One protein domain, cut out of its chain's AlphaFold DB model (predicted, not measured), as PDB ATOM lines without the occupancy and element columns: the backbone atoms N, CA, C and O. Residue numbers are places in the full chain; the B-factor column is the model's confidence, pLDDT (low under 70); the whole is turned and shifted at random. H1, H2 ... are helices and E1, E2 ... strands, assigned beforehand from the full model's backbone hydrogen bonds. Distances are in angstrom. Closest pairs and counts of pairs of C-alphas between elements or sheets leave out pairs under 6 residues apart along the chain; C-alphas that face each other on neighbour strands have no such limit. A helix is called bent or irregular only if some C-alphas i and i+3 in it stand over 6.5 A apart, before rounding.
ATOM      1  N   LEU A   5      56.202  38.569   2.774       84.44
ATOM      2  CA  LEU A   5      55.749  37.727   3.881       84.44
ATOM      3  C   LEU A   5      55.594  38.505   5.195       84.44
ATOM      4  O   LEU A   5      54.632  38.291   5.927       84.44
ATOM      5  N   GLU A   6      56.527  39.410   5.484       84.00
ATOM      6  CA  GLU A   6      56.554  40.206   6.720       84.00
ATOM      7  C   GLU A   6      55.793  41.530   6.595       84.00
ATOM      8  O   GLU A   6      55.807  42.371   7.501       84.00
ATOM      9  N   CYS A   7      55.141  41.772   5.459       83.19
ATOM     10  CA  CYS A   7      54.406  43.003   5.286       83.19
ATOM     11  C   CYS A   7      53.124  42.976   6.121       83.19
ATOM     12  O   CYS A   7      52.243  42.148   5.917       83.19
ATOM     13  N   LYS A   8      52.967  43.967   7.008       85.75
ATOM     14  CA  LYS A   8      51.760  44.158   7.837       85.75
ATOM     15  C   LYS A   8      50.458  44.310   7.038       85.75
ATOM     16  O   LYS A   8      49.376  44.259   7.609       85.75
ATOM     17  N   HIS A   9      50.571  44.572   5.738       85.88
ATOM     18  CA  HIS A   9      49.448  44.719   4.822       85.88
ATOM     19  C   HIS A   9      49.160  43.446   4.017       85.88
ATOM     20  O   HIS A   9      48.236  43.466   3.212       85.88
ATOM     21  N   LEU A  10      49.925  42.366   4.203       86.19
ATOM     22  CA  LEU A  10      49.657  41.073   3.581       86.19
ATOM     23  C   LEU A  10      48.282  40.576   4.008       86.19
ATOM     24  O   LEU A  10      48.045  40.319   5.187       86.19
ATOM     25  N   ASP A  11      47.404  40.386   3.032       88.38
ATOM     26  CA  ASP A  11      46.107  39.778   3.251       88.38
ATOM     27  C   ASP A  11      46.045  38.402   2.587       88.38
ATOM     28  O   ASP A  11      45.809  38.265   1.382       88.38
ATOM     29  N   LYS A  12      46.244  37.357   3.398       87.19
ATOM     30  CA  LYS A  12      46.138  35.965   2.941       87.19
ATOM     31  C   LYS A  12      44.695  35.516   2.688       87.19
ATOM     32  O   LYS A  12      44.501  34.508   2.004       87.19
ATOM     33  N   SER A  13      43.704  36.232   3.228       88.06
ATOM     34  CA  SER A  13      42.283  35.964   2.974       88.06
ATOM     35  C   SER A  13      41.883  36.421   1.571       88.06
ATOM     36  O   SER A  13      41.149  35.725   0.871       88.06
ATOM     37  N   ARG A  14      42.473  37.527   1.101       87.25
ATOM     38  CA  ARG A  14      42.347  38.027  -0.270       87.25
ATOM     39  C   ARG A  14      43.368  37.359  -1.187       87.25
ATOM     40  O   ARG A  14      44.343  37.977  -1.598       87.25
ATOM     41  N   LYS A  15      43.168  36.085  -1.515       88.56
ATOM     42  CA  LYS A  15      44.015  35.365  -2.482       88.56
ATOM     43  C   LYS A  15      43.308  35.202  -3.820       88.56
ATOM     44  O   LYS A  15      42.123  34.879  -3.857       88.56
ATOM     45  N   LEU A  16      44.052  35.358  -4.906       89.12
ATOM     46  CA  LEU A  16      43.591  35.015  -6.246       89.12
ATOM     47  C   LEU A  16      44.446  33.860  -6.762       89.12
ATOM     48  O   LEU A  16      45.670  33.933  -6.683       89.12
ATOM     49  N   ASN A  17      43.805  32.784  -7.222       89.25
ATOM     50  CA  ASN A  17      44.482  31.598  -7.746       89.25
ATOM     51  C   ASN A  17      44.322  31.561  -9.267       89.25
ATOM     52  O   ASN A  17      43.223  31.770  -9.777       89.25
ATOM     53  N   SER A  18      45.409  31.266  -9.964       87.06
ATOM     54  CA  SER A  18      45.436  30.953 -11.383       87.06
ATOM     55  C   SER A  18      45.332  29.441 -11.529       87.06
ATOM     56  O   SER A  18      46.160  28.700 -10.995       87.06
ATOM     57  N   VAL A  19      44.290  28.982 -12.221       84.12
ATOM     58  CA  VAL A  19      44.066  27.550 -12.469       84.12
ATOM     59  C   VAL A  19      45.046  27.025 -13.522       84.12
ATOM     60  O   VAL A  19      45.478  25.884 -13.420       84.12
ATOM     61  N   GLU A  20      45.454  27.861 -14.481       85.56
ATOM     62  CA  GLU A  20      46.356  27.467 -15.572       85.56
ATOM     63  C   GLU A  20      47.803  27.284 -15.111       85.56
ATOM     64  O   GLU A  20      48.464  26.324 -15.494       85.56
ATOM     65  N   THR A  21      48.304  28.189 -14.268       81.62
ATOM     66  CA  THR A  21      49.715  28.179 -13.842       81.62
ATOM     67  C   THR A  21      49.918  27.589 -12.448       81.62
ATOM     68  O   THR A  21      51.039  27.574 -11.942       81.62
ATOM     69  N   HIS A  22      48.837  27.149 -11.788       85.44
ATOM     70  CA  HIS A  22      48.824  26.757 -10.372       85.44
ATOM     71  C   HIS A  22      49.439  27.808  -9.430       85.44
ATOM     72  O   HIS A  22      49.884  27.495  -8.323       85.44
ATOM     73  N   SER A  23      49.469  29.069  -9.860       87.06
ATOM     74  CA  SER A  23      50.040  30.172  -9.098       87.06
ATOM     75  C   SER A  23      48.957  30.898  -8.309       87.06
ATOM     76  O   SER A  23      47.766  30.809  -8.596       87.06
ATOM     77  N   LYS A  24      49.358  31.659  -7.302       89.50
ATOM     78  CA  LYS A  24      48.480  32.470  -6.464       89.50
ATOM     79  C   LYS A  24      49.125  33.812  -6.167       89.50
ATOM     80  O   LYS A  24      50.341  33.906  -6.109       89.50
ATOM     81  N   ARG A  25      48.327  34.847  -5.948       88.19
ATOM     82  CA  ARG A  25      48.793  36.150  -5.453       88.19
ATOM     83  C   ARG A  25      47.940  36.588  -4.273       88.19
ATOM     84  O   ARG A  25      46.756  36.255  -4.212       88.19
ATOM     85  N   TYR A  26      48.545  37.306  -3.333       88.44
ATOM     86  CA  TYR A  26      47.881  37.765  -2.113       88.44
ATOM     87  C   TYR A  26      47.585  39.261  -2.165       88.44
ATOM     88  O   TYR A  26      48.339  40.038  -2.751       88.44
ATOM     89  N   GLY A  27      46.476  39.660  -1.555       87.06
ATOM     90  CA  GLY A  27      46.022  41.039  -1.493       87.06
ATOM     91  C   GLY A  27      46.898  41.888  -0.580       87.06
ATOM     92  O   GLY A  27      47.611  41.381   0.291       87.06
ATOM     93  N   CYS A  28      46.835  43.200  -0.786       86.31
ATOM     94  CA  CYS A  28      47.545  44.181   0.022       86.31
ATOM     95  C   CYS A  28      46.564  45.161   0.676       86.31
ATOM     96  O   CYS A  28      46.079  46.069   0.015       86.31
ATOM     97  N   ASN A  29      46.340  45.059   1.987       84.00
ATOM     98  CA  ASN A  29      45.408  45.910   2.746       84.00
ATOM     99  C   ASN A  29      45.839  47.371   2.906       84.00
ATOM    100  O   ASN A  29      45.085  48.175   3.444       84.00
ATOM    101  N   SER A  30      47.031  47.751   2.440       81.81
ATOM    102  CA  SER A  30      47.350  49.179   2.285       81.81
ATOM    103  C   SER A  30      46.601  49.817   1.114       81.81
ATOM    104  O   SER A  30      46.597  51.041   1.004       81.81
ATOM    105  N   ARG A  31      45.986  49.015   0.231       65.88
ATOM    106  CA  ARG A  31      45.263  49.481  -0.952       65.88
ATOM    107  C   ARG A  31      43.961  48.702  -1.135       65.88
ATOM    108  O   ARG A  31      43.912  47.491  -0.946       65.88
ATOM    109  N   CYS A  32      42.902  49.389  -1.552       63.69
ATOM    110  CA  CYS A  32      41.610  48.744  -1.783       63.69
ATOM    111  C   CYS A  32      41.688  47.673  -2.889       63.69
ATOM    112  O   CYS A  32      41.168  46.585  -2.674       63.69
ATOM    113  N   ASP A  33      42.463  47.892  -3.963       67.56
ATOM    114  CA  ASP A  33      42.459  47.025  -5.162       67.56
ATOM    115  C   ASP A  33      43.843  46.486  -5.589       67.56
ATOM    116  O   ASP A  33      44.074  46.186  -6.756       67.56
ATOM    117  N   GLY A  34      44.798  46.372  -4.658       75.50
ATOM    118  CA  GLY A  34      46.169  45.939  -4.962       75.50
ATOM    119  C   GLY A  34      46.527  44.534  -4.471       75.50
ATOM    120  O   GLY A  34      45.990  44.050  -3.471       75.50
ATOM    121  N   TYR A  35      47.521  43.929  -5.121       80.00
ATOM    122  CA  TYR A  35      48.211  42.732  -4.637       80.00
ATOM    123  C   TYR A  35      49.561  43.108  -4.044       80.00
ATOM    124  O   TYR A  35      50.179  44.102  -4.425       80.00
ATOM    125  N   ILE A  36      49.997  42.330  -3.061       79.81
ATOM    126  CA  ILE A  36      51.248  42.588  -2.350       79.81
ATOM    127  C   ILE A  36      52.463  42.019  -3.067       79.81
ATOM    128  O   ILE A  36      53.582  42.453  -2.827       79.81
ATOM    129  N   CYS A  37      52.228  41.040  -3.931       80.50
ATOM    130  CA  CYS A  37      53.234  40.326  -4.684       80.50
ATOM    131  C   CYS A  37      52.688  39.965  -6.068       80.50
ATOM    132  O   CYS A  37      51.469  39.952  -6.280       80.50
ATOM    133  N   GLY A  38      53.598  39.618  -6.976       81.25
ATOM    134  CA  GLY A  38      53.243  38.913  -8.202       81.25
ATOM    135  C   GLY A  38      52.697  37.509  -7.922       81.25
ATOM    136  O   GLY A  38      52.466  37.107  -6.776       81.25
ATOM    137  N   TRP A  39      52.483  36.753  -8.991       86.44
ATOM    138  CA  TRP A  39      52.077  35.358  -8.905       86.44
ATOM    139  C   TRP A  39      53.192  34.496  -8.313       86.44
ATOM    140  O   TRP A  39      54.316  34.514  -8.798       86.44
ATOM    141  N   ILE A  40      52.865  33.728  -7.277       87.81
ATOM    142  CA  ILE A  40      53.756  32.764  -6.631       87.81
ATOM    143  C   ILE A  40      53.181  31.364  -6.733       87.81
ATOM    144  O   ILE A  40      51.967  31.181  -6.680       87.81
ATOM    145  N   SER A  41      54.029  30.349  -6.788       87.56
ATOM    146  CA  SER A  41      53.572  28.955  -6.734       87.56
ATOM    147  C   SER A  41      53.649  28.395  -5.308       87.56
ATOM    148  O   SER A  41      52.835  27.571  -4.890       87.56
ATOM    149  N   ARG A  42      54.598  28.884  -4.507       86.12
ATOM    150  CA  ARG A  42      54.913  28.445  -3.145       86.12
ATOM    151  C   ARG A  42      54.965  29.642  -2.207       86.12
ATOM    152  O   ARG A  42      55.437  30.711  -2.565       86.12
ATOM    153  N   GLU A  43      54.546  29.457  -0.955       84.00
ATOM    154  CA  GLU A  43      54.591  30.552   0.031       84.00
ATOM    155  C   GLU A  43      56.014  31.033   0.342       84.00
ATOM    156  O   GLU A  43      56.187  32.199   0.684       84.00
ATOM    157  N   LYS A  44      57.030  30.174   0.183       85.06
ATOM    158  CA  LYS A  44      58.435  30.551   0.390       85.06
ATOM    159  C   LYS A  44      58.861  31.713  -0.520       85.06
ATOM    160  O   LYS A  44      59.632  32.564  -0.086       85.06
ATOM    161  N   GLU A  45      58.281  31.823  -1.713       84.69
ATOM    162  CA  GLU A  45      58.575  32.907  -2.660       84.69
ATOM    163  C   GLU A  45      58.198  34.289  -2.091       84.69
ATOM    164  O   GLU A  45      58.820  35.290  -2.432       84.69
ATOM    165  N   LEU A  46      57.258  34.376  -1.137       82.94
ATOM    166  CA  LEU A  46      56.951  35.639  -0.445       82.94
ATOM    167  C   LEU A  46      58.103  36.162   0.412       82.94
ATOM    168  O   LEU A  46      58.182  37.368   0.641       82.94
ATOM    169  N   SER A  47      58.937  35.262   0.938       83.06
ATOM    170  CA  SER A  47      60.120  35.622   1.727       83.06
ATOM    171  C   SER A  47      61.316  35.989   0.849       83.06
ATOM    172  O   SER A  47      62.224  36.679   1.299       83.06
ATOM    173  N   GLU A  48      61.298  35.559  -0.411       81.75
ATOM    174  CA  GLU A  48      62.334  35.853  -1.403       81.75
ATOM    175  C   GLU A  48      61.989  37.130  -2.194       81.75
ATOM    176  O   GLU A  48      62.882  37.815  -2.688       81.75
ATOM    177  N   MET A  49      60.705  37.511  -2.242       77.38
ATOM    178  CA  MET A  49      60.246  38.752  -2.860       77.38
ATOM    179  C   MET A  49      60.245  39.947  -1.905       77.38
ATOM    180  O   MET A  49      59.746  39.903  -0.774       77.38
TER     181      MET A  49
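This is residues 5 to 49 of the 66 residues of an uncharacterized protein of Coprobacillus sp. AF31-1BH (UniProt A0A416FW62). With little regular structure, this small domain is a hairpin of two strands, E1 sharply bent and E2, with a long loop that folds back past E2 and ends in a single short helix turn, H1, set off from E1. The printed part has 45 residues, in order E1, E2, H1; the sheet is antiparallel, the class is mixed, and only 17 residues are in named elements. It is compact and rounded, with a radius of gyration of the C-alphas of 10.0 A and spans of 28 by 21 by 14 A.

E1, residues 10 to 17, begins at C-alpha 10 (49.657, 41.073, 3.581) and measures 15.6 A. E2, residues 24 to 28, measures 13.4 A. H1, residues 45 to 48, measures 4.9 A and ends at C-alpha 48 (62.334, 35.853, -1.403).

E1 bends by 80 degrees at residue 13. E1 and E2 form an antiparallel hairpin at 144 degrees; N 11 and O 27, 2.9 A, and N 27 and O 14, 2.7 A, are within hydrogen-bond range. The C-alphas of Asn 17 and Lys 24 face each other at 4.3 A. E1 and H1 are apart. H1 is too short for an O i to N i+4 pair; its one O i to N i+3 pair is within range.

The C-alphas farthest apart, of Lys 8 and Glu 20, are 29.3 A apart. The printed part has no cut. The link from E2 to H1, 16 residues, is long. Residues 31 to 33 are under pLDDT 70.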